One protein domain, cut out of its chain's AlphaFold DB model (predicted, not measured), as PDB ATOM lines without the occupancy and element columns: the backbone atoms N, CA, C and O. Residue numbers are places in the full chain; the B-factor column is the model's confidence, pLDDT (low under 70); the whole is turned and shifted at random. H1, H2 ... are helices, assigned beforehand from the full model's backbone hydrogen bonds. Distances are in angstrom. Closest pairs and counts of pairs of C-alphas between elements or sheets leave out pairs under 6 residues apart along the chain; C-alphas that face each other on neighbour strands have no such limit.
ATOM      1  N   ASN A  83     294.447 505.370 560.617       80.81
ATOM      2  CA  ASN A  83     294.723 503.955 560.833       80.81
ATOM      3  C   ASN A  83     294.717 503.671 562.341       80.81
ATOM      4  O   ASN A  83     295.704 503.922 563.038       80.81
ATOM      5  N   PHE A  84     293.601 503.134 562.843       85.56
ATOM      6  CA  PHE A  84     293.441 502.851 564.270       85.56
ATOM      7  C   PHE A  84     294.400 501.779 564.787       85.56
ATOM      8  O   PHE A  84     294.838 501.886 565.927       85.56
ATOM      9  N   ARG A  85     294.802 500.804 563.957       84.81
ATOM     10  CA  ARG A  85     295.821 499.811 564.339       84.81
ATOM     11  C   ARG A  85     297.184 500.471 564.558       84.81
ATOM     12  O   ARG A  85     297.871 500.147 565.523       84.81
ATOM     13  N   LYS A  86     297.555 501.446 563.719       86.06
ATOM     14  CA  LYS A  86     298.783 502.241 563.903       86.06
ATOM     15  C   LYS A  86     298.714 503.081 565.181       86.06
ATOM     16  O   LYS A  86     299.629 503.028 565.995       86.06
ATOM     17  N   ILE A  87     297.595 503.776 565.390       87.06
ATOM     18  CA  ILE A  87     297.329 504.533 566.622       87.06
ATOM     19  C   ILE A  87     297.439 503.628 567.856       87.06
ATOM     20  O   ILE A  87     298.072 504.006 568.840       87.06
ATOM     21  N   HIS A  88     296.852 502.433 567.799       89.00
ATOM     22  CA  HIS A  88     296.914 501.452 568.872       89.00
ATOM     23  C   HIS A  88     298.351 501.012 569.157       89.00
ATOM     24  O   HIS A  88     298.765 501.008 570.313       89.00
ATOM     25  N   ALA A  89     299.135 500.707 568.116       87.00
ATOM     26  CA  ALA A  89     300.540 500.339 568.258       87.00
ATOM     27  C   ALA A  89     301.367 501.457 568.918       87.00
ATOM     28  O   ALA A  89     302.192 501.176 569.787       87.00
ATOM     29  N   ASP A  90     301.120 502.718 568.563       88.00
ATOM     30  CA  ASP A  90     301.805 503.863 569.172       88.00
ATOM     31  C   ASP A  90     301.418 504.036 570.648       88.00
ATOM     32  O   ASP A  90     302.290 504.195 571.503       88.00
ATOM     33  N   VAL A  91     300.125 503.922 570.976       86.31
ATOM     34  CA  VAL A  91     299.640 503.949 572.370       86.31
ATOM     35  C   VAL A  91     300.237 502.792 573.175       86.31
ATOM     36  O   VAL A  91     300.674 502.986 574.309       86.31
ATOM     37  N   ARG A  92     300.299 501.594 572.588       85.06
ATOM     38  CA  ARG A  92     300.877 500.406 573.220       85.06
ATOM     39  C   ARG A  92     302.363 500.594 573.518       85.06
ATOM     40  O   ARG A  92     302.799 500.186 574.589       85.06
ATOM     41  N   LYS A  93     303.126 501.209 572.609       85.56
ATOM     42  CA  LYS A  93     304.555 501.517 572.814       85.56
ATOM     43  C   LYS A  93     304.781 502.522 573.939       85.56
ATOM     44  O   LYS A  93     305.764 502.411 574.659       85.56
ATOM     45  N   GLN A  94     303.881 503.492 574.086       82.19
ATOM     46  CA  GLN A  94     303.951 504.497 575.152       82.19
ATOM     47  C   GLN A  94     303.481 503.959 576.513       82.19
ATOM     48  O   GLN A  94     303.745 504.573 577.544       82.19
ATOM     49  N   ARG A  95     302.771 502.825 576.541       81.00
ATOM     50  CA  ARG A  95     302.288 502.207 577.776       81.00
ATOM     51  C   ARG A  95     303.439 501.554 578.542       81.00
ATOM     52  O   ARG A  95     304.092 500.644 578.042       81.00
ATOM     53  N   THR A  96     303.590 501.925 579.810       78.19
ATOM     54  CA  THR A  96     304.475 501.220 580.744       78.19
ATOM     55  C   THR A  96     304.003 499.780 580.957       78.19
ATOM     56  O   THR A  96     302.826 499.512 581.219       78.19
ATOM     57  N   ASN A  97     304.931 498.828 580.857       73.44
ATOM     58  CA  ASN A  97     304.639 497.413 581.064       73.44
ATOM     59  C   ASN A  97     304.023 497.174 582.452       73.44
ATOM     60  O   ASN A  97     304.590 497.556 583.470       73.44
ATOM     61  N   GLY A  98     302.860 496.519 582.489       70.75
ATOM     62  CA  GLY A  98     302.129 496.229 583.731       70.75
ATOM     63  C   GLY A  98     300.982 497.187 584.051       70.75
ATOM     64  O   GLY A  98     300.100 496.834 584.836       70.75
ATOM     65  N   THR A  99     300.912 498.348 583.400       78.56
ATOM     66  CA  THR A  99     299.821 499.302 583.619       78.56
ATOM     67  C   THR A  99     298.483 498.751 583.117       78.56
ATOM     68  O   THR A  99     298.346 498.318 581.972       78.56
ATOM     69  N   GLY A 100     297.472 498.782 583.989       77.69
ATOM     70  CA  GLY A 100     296.112 498.331 583.680       77.69
ATOM     71  C   GLY A 100     295.856 496.833 583.875       77.69
ATOM     72  O   GLY A 100     294.758 496.392 583.562       77.69
ATOM     73  N   ARG A 101     296.798 496.041 584.416       84.25
ATOM     74  CA  ARG A 101     296.525 494.623 584.756       84.25
ATOM     75  C   ARG A 101     295.429 494.469 585.812       84.25
ATOM     76  O   ARG A 101     294.544 493.640 585.648       84.25
ATOM     77  N   TRP A 102     295.427 495.346 586.817       87.62
ATOM     78  CA  TRP A 102     294.392 495.394 587.858       87.62
ATOM     79  C   TRP A 102     292.971 495.510 587.280       87.62
ATOM     80  O   TRP A 102     292.016 495.007 587.867       87.62
ATOM     81  N   LEU A 103     292.820 496.150 586.113       87.94
ATOM     82  CA  LEU A 103     291.537 496.272 585.427       87.94
ATOM     83  C   LEU A 103     291.091 494.919 584.870       87.94
ATOM     84  O   LEU A 103     289.931 494.563 585.046       87.94
ATOM     85  N   LEU A 104     291.999 494.161 584.246       88.25
ATOM     86  CA  LEU A 104     291.695 492.838 583.691       88.25
ATOM     87  C   LEU A 104     291.318 491.826 584.785       88.25
ATOM     88  O   LEU A 104     290.478 490.953 584.579       88.25
ATOM     89  N   GLU A 105     291.910 491.975 585.968       88.75
ATOM     90  CA  GLU A 105     291.615 491.150 587.145       88.75
ATOM     91  C   GLU A 105     290.319 491.568 587.855       88.75
ATOM     92  O   GLU A 105     289.732 490.781 588.605       88.75
ATOM     93  N   SER A 106     289.837 492.789 587.601       91.00
ATOM     94  CA  SER A 106     288.646 493.319 588.256       91.00
ATOM     95  C   SER A 106     287.392 492.511 587.912       91.00
ATOM     96  O   SER A 106     287.173 492.067 586.780       91.00
ATOM     97  N   ARG A 107     286.508 492.367 588.905       91.62
ATOM     98  CA  ARG A 107     285.209 491.707 588.730       91.62
ATOM     99  C   ARG A 107     284.373 492.381 587.637       91.62
ATOM    100  O   ARG A 107     283.826 491.684 586.790       91.62
ATOM    101  N   LEU A 108     284.355 493.717 587.623       90.25
ATOM    102  CA  LEU A 108     283.632 494.526 586.637       90.25
ATOM    103  C   LEU A 108     284.026 494.158 585.203       90.25
ATOM    104  O   LEU A 108     283.161 493.902 584.369       90.25
ATOM    105  N   TYR A 109     285.330 494.095 584.921       91.62
ATOM    106  CA  TYR A 109     285.823 493.747 583.592       91.62
ATOM    107  C   TYR A 109     285.464 492.312 583.203       91.62
ATOM    108  O   TYR A 109     285.000 492.069 582.093       91.62
ATOM    109  N   ARG A 110     285.647 491.355 584.118       90.88
ATOM    110  CA  ARG A 110     285.373 489.937 583.848       90.88
ATOM    111  C   ARG A 110     283.893 489.657 583.601       90.88
ATOM    112  O   ARG A 110     283.576 488.803 582.778       90.88
ATOM    113  N   GLU A 111     283.001 490.342 584.312       92.25
ATOM    114  CA  GLU A 111     281.557 490.257 584.078       92.25
ATOM    115  C   GLU A 111     281.178 490.917 582.750       92.25
ATOM    116  O   GLU A 111     280.470 490.310 581.949       92.25
ATOM    117  N   TRP A 112     281.727 492.100 582.460       93.75
ATOM    118  CA  TRP A 112     281.525 492.775 581.178       93.75
ATOM    119  C   TRP A 112     281.993 491.930 579.989       93.75
ATOM    120  O   TRP A 112     281.240 491.761 579.037       93.75
ATOM    121  N   LYS A 113     283.189 491.334 580.072       90.56
ATOM    122  CA  LYS A 113     283.781 490.498 579.017       90.56
ATOM    123  C   LYS A 113     282.938 489.255 578.697       90.56
ATOM    124  O   LYS A 113     283.010 488.740 577.588       90.56
ATOM    125  N   LYS A 114     282.158 488.755 579.662       89.62
ATOM    126  CA  LYS A 114     281.241 487.615 579.475       89.62
ATOM    127  C   LYS A 114     279.856 488.026 578.970       89.62
ATOM    128  O   LYS A 114     279.093 487.159 578.553       89.62
ATOM    129  N   SER A 115     279.507 489.306 579.060       89.88
ATOM    130  CA  SER A 115     278.220 489.813 578.591       89.88
ATOM    131  C   SER A 115     278.196 489.879 577.067       89.88
ATOM    132  O   SER A 115     279.172 490.292 576.448       89.88
ATOM    133  N   ALA A 116     277.061 489.528 576.459       86.12
ATOM    134  CA  ALA A 116     276.880 489.655 575.014       86.12
ATOM    135  C   ALA A 116     276.877 491.127 574.553       86.12
ATOM    136  O   ALA A 116     277.368 491.422 573.473       86.12
ATOM    137  N   ASN A 117     276.360 492.047 575.384       86.69
ATOM    138  CA  ASN A 117     276.151 493.462 575.041       86.69
ATOM    139  C   ASN A 117     276.567 494.394 576.194       86.69
ATOM    140  O   ASN A 117     275.758 495.145 576.740       86.69
ATOM    141  N   GLY A 118     277.823 494.318 576.625       86.00
ATOM    142  CA  GLY A 118     278.327 495.157 577.710       86.00
ATOM    143  C   GLY A 118     278.866 496.509 577.234       86.00
ATOM    144  O   GLY A 118     279.577 496.579 576.235       86.00
ATOM    145  N   ILE A 119     278.685 497.570 578.029       89.81
ATOM    146  CA  ILE A 119     279.396 498.851 577.859       89.81
ATOM    147  C   ILE A 119     280.063 499.240 579.186       89.81
ATOM    148  O   ILE A 119     279.406 499.244 580.225       89.81
ATOM    149  N   ILE A 120     281.357 499.582 579.155       87.44
ATOM    150  CA  ILE A 120     282.095 500.151 580.296       87.44
ATOM    151  C   ILE A 120     282.391 501.624 580.018       87.44
ATOM    152  O   ILE A 120     282.850 501.980 578.935       87.44
ATOM    153  N   TRP A 121     282.201 502.463 581.033       82.69
ATOM    154  CA  TRP A 121     282.509 503.890 580.997       82.69
ATOM    155  C   TRP A 121     283.558 504.228 582.061       82.69
ATOM    156  O   TRP A 121     283.560 503.644 583.145       82.69
ATOM    157  N   TRP A 122     284.432 505.197 581.773       79.94
ATOM    158  CA  TRP A 122     285.439 505.692 582.721       79.94
ATOM    159  C   TRP A 122     285.463 507.220 582.789       79.94
ATOM    160  O   TRP A 122     285.266 507.921 581.788       79.94
ATOM    161  N   MET A 123     285.825 507.735 583.963       76.50
ATOM    162  CA  MET A 123     285.966 509.168 584.235       76.50
ATOM    163  C   MET A 123     287.074 509.823 583.394       76.50
ATOM    164  O   MET A 123     288.042 509.179 582.974       76.50
ATOM    165  N   ALA A 124     286.908 511.102 583.041       69.12
ATOM    166  CA  ALA A 124     287.936 511.899 582.353       69.12
ATOM    167  C   ALA A 124     289.226 511.966 583.186       69.12
ATOM    168  O   ALA A 124     289.171 511.955 584.407       69.12
ATOM    169  N   GLY A 125     290.387 511.955 582.526       67.31
ATOM    170  CA  GLY A 125     291.691 512.025 583.201       67.31
ATOM    171  C   GLY A 125     292.250 510.706 583.758       67.31
ATOM    172  O   GLY A 125     293.435 510.648 584.050       67.31
ATOM    173  N   ALA A 126     291.478 509.614 583.815       70.88
ATOM    174  CA  ALA A 126     291.927 508.330 584.386       70.88
ATOM    175  C   ALA A 126     292.945 507.533 583.529       70.88
ATOM    176  O   ALA A 126     293.122 506.334 583.729       70.88
ATOM    177  N   GLY A 127     293.572 508.147 582.520       75.56
ATOM    178  CA  GLY A 127     294.451 507.424 581.590       75.56
ATOM    179  C   GLY A 127     293.700 506.423 580.701       75.56
ATOM    180  O   GLY A 127     294.244 505.383 580.331       75.56
ATOM    181  N   LYS A 128     292.444 506.734 580.346       84.50
ATOM    182  CA  LYS A 128     291.546 505.861 579.569       84.50
ATOM    183  C   LYS A 128     292.193 505.241 578.339       84.50
ATOM    184  O   LYS A 128     291.968 504.074 578.074       84.50
ATOM    185  N   THR A 129     292.991 506.003 577.596       84.88
ATOM    186  CA  THR A 129     293.645 505.524 576.371       84.88
ATOM    187  C   THR A 129     294.601 504.363 576.652       84.88
ATOM    188  O   THR A 129     294.640 503.397 575.892       84.88
ATOM    189  N   VAL A 130     295.322 504.420 577.777       83.81
ATOM    190  CA  VAL A 130     296.237 503.361 578.223       83.81
ATOM    191  C   VAL A 130     295.452 502.138 578.701       83.81
ATOM    192  O   VAL A 130     295.773 501.018 578.313       83.81
ATOM    193  N   LEU A 131     294.384 502.345 579.479       86.62
ATOM    194  CA  LEU A 131     293.497 501.263 579.923       86.62
ATOM    195  C   LEU A 131     292.782 500.585 578.745       86.62
ATOM    196  O   LEU A 131     292.732 499.360 578.678       86.62
ATOM    197  N   ALA A 132     292.292 501.367 577.784       88.81
ATOM    198  CA  ALA A 132     291.667 500.881 576.560       88.81
ATOM    199  C   ALA A 132     292.658 500.069 575.724       88.81
ATOM    200  O   ALA A 132     292.291 499.016 575.222       88.81
ATOM    201  N   SER A 133     293.923 500.499 575.623       89.25
ATOM    202  CA  SER A 133     294.962 499.698 574.969       89.25
ATOM    203  C   SER A 133     295.148 498.343 575.657       89.25
ATOM    204  O   SER A 133     295.207 497.329 574.969       89.25
ATOM    205  N   THR A 134     295.157 498.297 576.992       89.56
ATOM    206  CA  THR A 134     295.224 497.032 577.740       89.56
ATOM    207  C   THR A 134     294.031 496.119 577.462       89.56
ATOM    208  O   THR A 134     294.223 494.925 577.262       89.56
ATOM    209  N   VAL A 135     292.817 496.673 577.424       90.94
ATOM    210  CA  VAL A 135     291.599 495.911 577.118       90.94
ATOM    211  C   VAL A 135     291.611 495.398 575.681       90.94
ATOM    212  O   VAL A 135     291.296 494.236 575.456       90.94
ATOM    213  N   ILE A 136     291.987 496.237 574.714       91.19
ATOM    214  CA  ILE A 136     292.044 495.854 573.300       91.19
ATOM    215  C   ILE A 136     293.036 494.706 573.096       91.19
ATOM    216  O   ILE A 136     292.700 493.761 572.401       91.19
ATOM    217  N   GLU A 137     294.208 494.737 573.732       90.12
ATOM    218  CA  GLU A 137     295.183 493.637 573.656       90.12
ATOM    219  C   GLU A 137     294.618 492.309 574.183       90.12
ATOM    220  O   GLU A 137     294.787 491.269 573.551       90.12
ATOM    221  N   ASP A 138     293.902 492.342 575.309       91.12
ATOM    222  CA  ASP A 138     293.263 491.151 575.878       91.12
ATOM    223  C   ASP A 138     292.106 490.622 575.007       91.12
ATOM    224  O   ASP A 138     291.885 489.413 574.929       91.12
ATOM    225  N   LEU A 139     291.387 491.511 574.313       90.94
ATOM    226  CA  LEU A 139     290.339 491.128 573.363       90.94
ATOM    227  C   LEU A 139     290.911 490.608 572.043       90.94
ATOM    228  O   LEU A 139     290.396 489.626 571.523       90.94
ATOM    229  N   LEU A 140     291.976 491.219 571.515       89.56
ATOM    230  CA  LEU A 140     292.655 490.761 570.297       89.56
ATOM    231  C   LEU A 140     293.187 489.332 570.453       89.56
ATOM    232  O   LEU A 140     293.164 488.572 569.494       89.56
ATOM    233  N   ALA A 141     293.583 488.925 571.662       88.56
ATOM    234  CA  ALA A 141     293.957 487.539 571.949       88.56
ATOM    235  C   ALA A 141     292.795 486.530 571.790       88.56
ATOM    236  O   ALA A 141     293.036 485.326 571.744       88.56
ATOM    237  N   LEU A 142     291.546 487.001 571.719       87.56
ATOM    238  CA  LEU A 142     290.354 486.190 571.450       87.56
ATOM    239  C   LEU A 142     289.907 486.237 569.983       87.56
ATOM    240  O   LEU A 142     288.891 485.627 569.628       87.56
ATOM    241  N   GLU A 143     290.614 486.989 569.139       87.94
ATOM    242  CA  GLU A 143     290.318 487.065 567.715       87.94
ATOM    243  C   GLU A 143     290.496 485.676 567.078       87.94
ATOM    244  O   GLU A 143     291.517 485.013 567.230       87.94
ATOM    245  N   SER A 144     289.450 485.202 566.407       85.38
ATOM    246  CA  SER A 144     289.371 483.884 565.751       85.38
ATOM    247  C   SER A 144     288.400 483.974 564.585       85.38
ATOM    248  O   SER A 144     287.596 484.900 564.585       85.38
ATOM    249  N   GLU A 145     288.394 483.053 563.623       80.12
ATOM    250  CA  GLU A 145     287.533 483.134 562.419       80.12
ATOM    251  C   GLU A 145     286.063 483.528 562.690       80.12
ATOM    252  O   GLU A 145     285.425 484.174 561.864       80.12
ATOM    253  N   ARG A 146     285.524 483.195 563.874       84.06
ATOM    254  CA  ARG A 146     284.144 483.511 564.291       84.06
ATOM    255  C   ARG A 146     283.976 484.801 565.103       84.06
ATOM    256  O   ARG A 146     282.847 485.245 565.293       84.06
ATOM    257  N   THR A 147     285.059 485.407 565.580       85.44
ATOM    258  CA  THR A 147     285.045 486.567 566.485       85.44
ATOM    259  C   THR A 147     285.921 487.681 565.933       85.44
ATOM    260  O   THR A 147     287.122 487.483 565.755       85.44
ATOM    261  N   CYS A 148     285.351 488.862 565.673       87.38
ATOM    262  CA  CYS A 148     286.079 490.042 565.196       87.38
ATOM    263  C   CYS A 148     286.203 491.120 566.261       87.38
ATOM    264  O   CYS A 148     285.223 491.473 566.915       87.38
ATOM    265  N   VAL A 149     287.418 491.650 566.401       90.00
ATOM    266  CA  VAL A 149     287.719 492.743 567.316       90.00
ATOM    267  C   VAL A 149     288.030 493.978 566.492       90.00
ATOM    268  O   VAL A 149     289.046 494.064 565.805       90.00
ATOM    269  N   LEU A 150     287.132 494.954 566.573       90.94
ATOM    270  CA  LEU A 150     287.272 496.232 565.894       90.94
ATOM    271  C   LEU A 150     287.591 497.317 566.913       90.94
ATOM    272  O   LEU A 150     287.027 497.345 568.008       90.94
ATOM    273  N   MET A 151     288.492 498.226 566.546       90.38
ATOM    274  CA  MET A 151     288.924 499.309 567.425       90.38
ATOM    275  C   MET A 151     288.769 500.671 566.756       90.38
ATOM    276  O   MET A 151     289.012 500.836 565.559       90.38
ATOM    277  N   VAL A 152     288.393 501.664 567.561       90.00
ATOM    278  CA  VAL A 152     288.254 503.064 567.154       90.00
ATOM    279  C   VAL A 152     288.869 503.930 568.240       90.00
ATOM    280  O   VAL A 152     288.573 503.766 569.423       90.00
ATOM    281  N   TYR A 153     289.715 504.871 567.832       87.19
ATOM    282  CA  TYR A 153     290.280 505.877 568.721       87.19
ATOM    283  C   TYR A 153     289.743 507.244 568.334       87.19
ATOM    284  O   TYR A 153     290.084 507.757 567.278       87.19
ATOM    285  N   SER A 154     288.950 507.850 569.213       82.00
ATOM    286  CA  SER A 154     288.570 509.254 569.075       82.00
ATOM    287  C   SER A 154     289.590 510.120 569.812       82.00
ATOM    288  O   SER A 154     289.755 509.995 571.029       82.00
ATOM    289  N   ARG A 155     290.324 510.950 569.069       76.50
ATOM    290  CA  ARG A 155     291.307 511.897 569.606       76.50
ATOM    291  C   ARG A 155     290.805 513.310 569.355       76.50
ATOM    292  O   ARG A 155     290.368 513.622 568.261       76.50
ATOM    293  N   TYR A 156     290.948 514.189 570.340       69.81
ATOM    294  CA  TYR A 156     290.554 515.596 570.189       69.81
ATOM    295  C   TYR A 156     291.350 516.342 569.106       69.81
ATOM    296  O   TYR A 156     290.878 517.343 568.584       69.81
ATOM    297  N   THR A 157     292.545 515.857 568.764       72.62
ATOM    298  CA  THR A 157     293.405 516.426 567.716       72.62
ATOM    299  C   THR A 157     292.972 516.048 566.301       72.62
ATOM    300  O   THR A 157     293.418 516.676 565.348       72.62
ATOM    301  N   GLU A 158     292.145 515.014 566.152       72.88
ATOM    302  CA  GLU A 158     291.741 514.451 564.864       72.88
ATOM    303  C   GLU A 158     290.210 514.336 564.850       72.88
ATOM    304  O   GLU A 158     289.670 513.330 565.317       72.88
ATOM    305  N   PRO A 159     289.482 515.364 564.377       76.62
ATOM    306  CA  PRO A 159     288.031 515.285 564.274       76.62
ATOM    307  C   PRO A 159     287.654 514.186 563.275       76.62
ATOM    308  O   PRO A 159     287.996 514.254 562.098       76.62
ATOM    309  N   LEU A 160     286.956 513.160 563.761       82.56
ATOM    310  CA  LEU A 160     286.500 512.026 562.959       82.56
ATOM    311  C   LEU A 160     285.033 512.206 562.592       82.56
ATOM    312  O   LEU A 160     284.192 512.386 563.476       82.56
ATOM    313  N   THR A 161     284.703 512.090 561.306       85.75
ATOM    314  CA  THR A 161     283.298 511.982 560.898       85.75
ATOM    315  C   THR A 161     282.792 510.551 561.085       85.75
ATOM    316  O   THR A 161     283.565 509.590 561.113       85.75
ATOM    317  N   VAL A 162     281.469 510.378 561.158       87.12
ATOM    318  CA  VAL A 162     280.847 509.039 561.180       87.12
ATOM    319  C   VAL A 162     281.260 508.227 559.948       87.12
ATOM    320  O   VAL A 162     281.550 507.040 560.064       87.12
ATOM    321  N   SER A 163     281.353 508.876 558.782       86.56
ATOM    322  CA  SER A 163     281.811 508.244 557.540       86.56
ATOM    323  C   SER A 163     283.240 507.711 557.671       86.56
ATOM    324  O   SER A 163     283.505 506.579 557.275       86.56
ATOM    325  N   ASP A 164     284.145 508.471 558.294       85.00
ATOM    326  CA  ASP A 164     285.534 508.042 558.499       85.00
ATOM    327  C   ASP A 164     285.632 506.859 559.458       85.00
ATOM    328  O   ASP A 164     286.380 505.916 559.198       85.00
ATOM    329  N   ILE A 165     284.841 506.874 560.536       87.44
ATOM    330  CA  ILE A 165     284.770 505.759 561.487       87.44
ATOM    331  C   ILE A 165     284.271 504.501 560.773       87.44
ATOM    332  O   ILE A 165     284.911 503.455 560.870       87.44
ATOM    333  N   LEU A 166     283.175 504.592 560.014       89.00
ATOM    334  CA  LEU A 166     282.622 503.454 559.275       89.00
ATOM    335  C   LEU A 166     283.607 502.920 558.229       89.00
ATOM    336  O   LEU A 166     283.853 501.715 558.189       89.00
ATOM    337  N   LYS A 167     284.238 503.794 557.435       86.56
ATOM    338  CA  LYS A 167     285.276 503.401 556.465       86.56
ATOM    339  C   LYS A 167     286.438 502.684 557.147       86.56
ATOM    340  O   LYS A 167     286.881 501.641 556.673       86.56
ATOM    341  N   ALA A 168     286.899 503.204 558.282       86.00
ATOM    342  CA  ALA A 168     287.986 502.612 559.050       86.00
ATOM    343  C   ALA A 168     287.613 501.259 559.684       86.00
ATOM    344  O   ALA A 168     288.472 500.383 559.790       86.00
ATOM    345  N   LEU A 169     286.357 501.069 560.096       89.00
ATOM    346  CA  LEU A 169     285.852 499.787 560.594       89.00
ATOM    347  C   LEU A 169     285.769 498.748 559.471       89.00
ATOM    348  O   LEU A 169     286.300 497.650 559.617       89.00
ATOM    349  N   ILE A 170     285.186 499.109 558.324       88.38
ATOM    350  CA  ILE A 170     285.097 498.216 557.157       88.38
ATOM    351  C   ILE A 170     286.499 497.828 556.682       88.38
ATOM    352  O   ILE A 170     286.764 496.657 556.418       88.38
ATOM    353  N   LYS A 171     287.426 498.791 556.637       84.44
ATOM    354  CA  LYS A 171     288.828 498.533 556.307       84.44
ATOM    355  C   LYS A 171     289.455 497.495 557.243       84.44
ATOM    356  O   LYS A 171     290.097 496.571 556.755       84.44
ATOM    357  N   GLN A 172     289.233 497.604 558.557       87.31
ATOM    358  CA  GLN A 172     289.722 496.611 559.521       87.31
ATOM    359  C   GLN A 172     289.151 495.208 559.265       87.31
ATOM    360  O   GLN A 172     289.899 494.239 559.380       87.31
ATOM    361  N   CYS A 173     287.875 495.090 558.879       85.88
ATOM    362  CA  CYS A 173     287.274 493.805 558.507       85.88
ATOM    363  C   CYS A 173     287.918 493.210 557.245       85.88
ATOM    364  O   CYS A 173     288.251 492.027 557.212       85.88
ATOM    365  N   VAL A 174     288.117 494.028 556.207       81.94
ATOM    366  CA  VAL A 174     288.679 493.584 554.919       81.94
ATOM    367  C   VAL A 174     290.143 493.163 555.053       81.94
ATOM    368  O   VAL A 174     290.548 492.163 554.464       81.94
ATOM    369  N   GLU A 175     290.946 493.907 555.817       78.94
ATOM    370  CA  GLU A 175     292.355 493.570 556.073       78.94
ATOM    371  C   GLU A 175     292.498 492.252 556.835       78.94
ATOM    372  O   GLU A 175     293.448 491.509 556.613       78.94
ATOM    373  N   ARG A 176     291.535 491.941 557.704       76.50
ATOM    374  CA  ARG A 176     291.540 490.710 558.481       76.50
ATOM    375  C   ARG A 176     291.257 489.474 557.626       76.50
ATOM    376  O   ARG A 176     292.006 488.510 557.712       76.50
ATOM    377  N   HIS A 177     290.227 489.513 556.780       67.50
ATOM    378  CA  HIS A 177     289.852 488.370 555.934       67.50
ATOM    379  C   HIS A 177     290.963 487.909 554.972       67.50
ATOM    380  O   HIS A 177     290.913 486.790 554.475       67.50
ATOM    381  N   GLN A 178     291.971 488.746 554.709       59.06
ATOM    382  CA  GLN A 178     293.133 488.382 553.891       59.06
ATOM    383  C   GLN A 178     294.172 487.534 554.641       59.06
ATOM    384  O   GLN A 178     295.004 486.905 553.997       59.06
ATOM    385  N   GLY A 179     294.148 487.522 555.979       53.19
ATOM    386  CA  GLY A 179     295.073 486.731 556.797       53.19
ATOM    387  C   GLY A 179     294.721 485.244 556.885       53.19
ATOM    388  O   GLY A 179     295.593 484.444 557.207       53.19
TER     389      GLY A 179
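This is residues 83 to 179 of the 182 residues of an uncharacterized protein of Coprinopsis cinerea (strain Okayama-7 / 130 / ATCC MYA-4618 / FGSC 9003) (UniProt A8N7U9). Helices H4 and H5 are separated by the stretch of residues 146 to 154, which passes between them; H1 crosses H4 steeply and reaches toward H5, while short H2 and H3 lie beyond H4, away from H5. The printed part has 97 residues, with five named helices, H1 to H5 in order, and no named strand. It is all helix and compact, radius of gyration of the C-alphas 14.1 A, spanning 34 by 33 by 25 A.

Start at H1, residues 84 to 94; it touches residues 129 to 134 of H4, residues 128 to 140, at a steep tilt of 66 degrees, closest C-alphas Arg 92 and Ser 133, 6.2 A. H2, residues 101 to 105, only just touches H4, with 3 pairs of C-alphas within 8 A, the closest Leu 104 and Val 135, 7.3 A. H3, residues 107 to 114, is close to H2 but not clearly touching: C-alphas 103 and 109, 6.5 A. H5, residues 162 to 177, is apart from H4. Every helix has its O i to N i+4 pairs within hydrogen-bond range.

Find C-alpha 84 at (293.441, 502.851, 564.270), where H1 begins. H4 runs 17.8 A; H5 runs 23.1 A to C-alpha 177 at (289.852, 488.370, 555.934).

The printed part has no cut. Links H3 to H4 and H4 to H5 are long. Residues 124 to 125, 156 and 177 to 179 have pLDDT under 70.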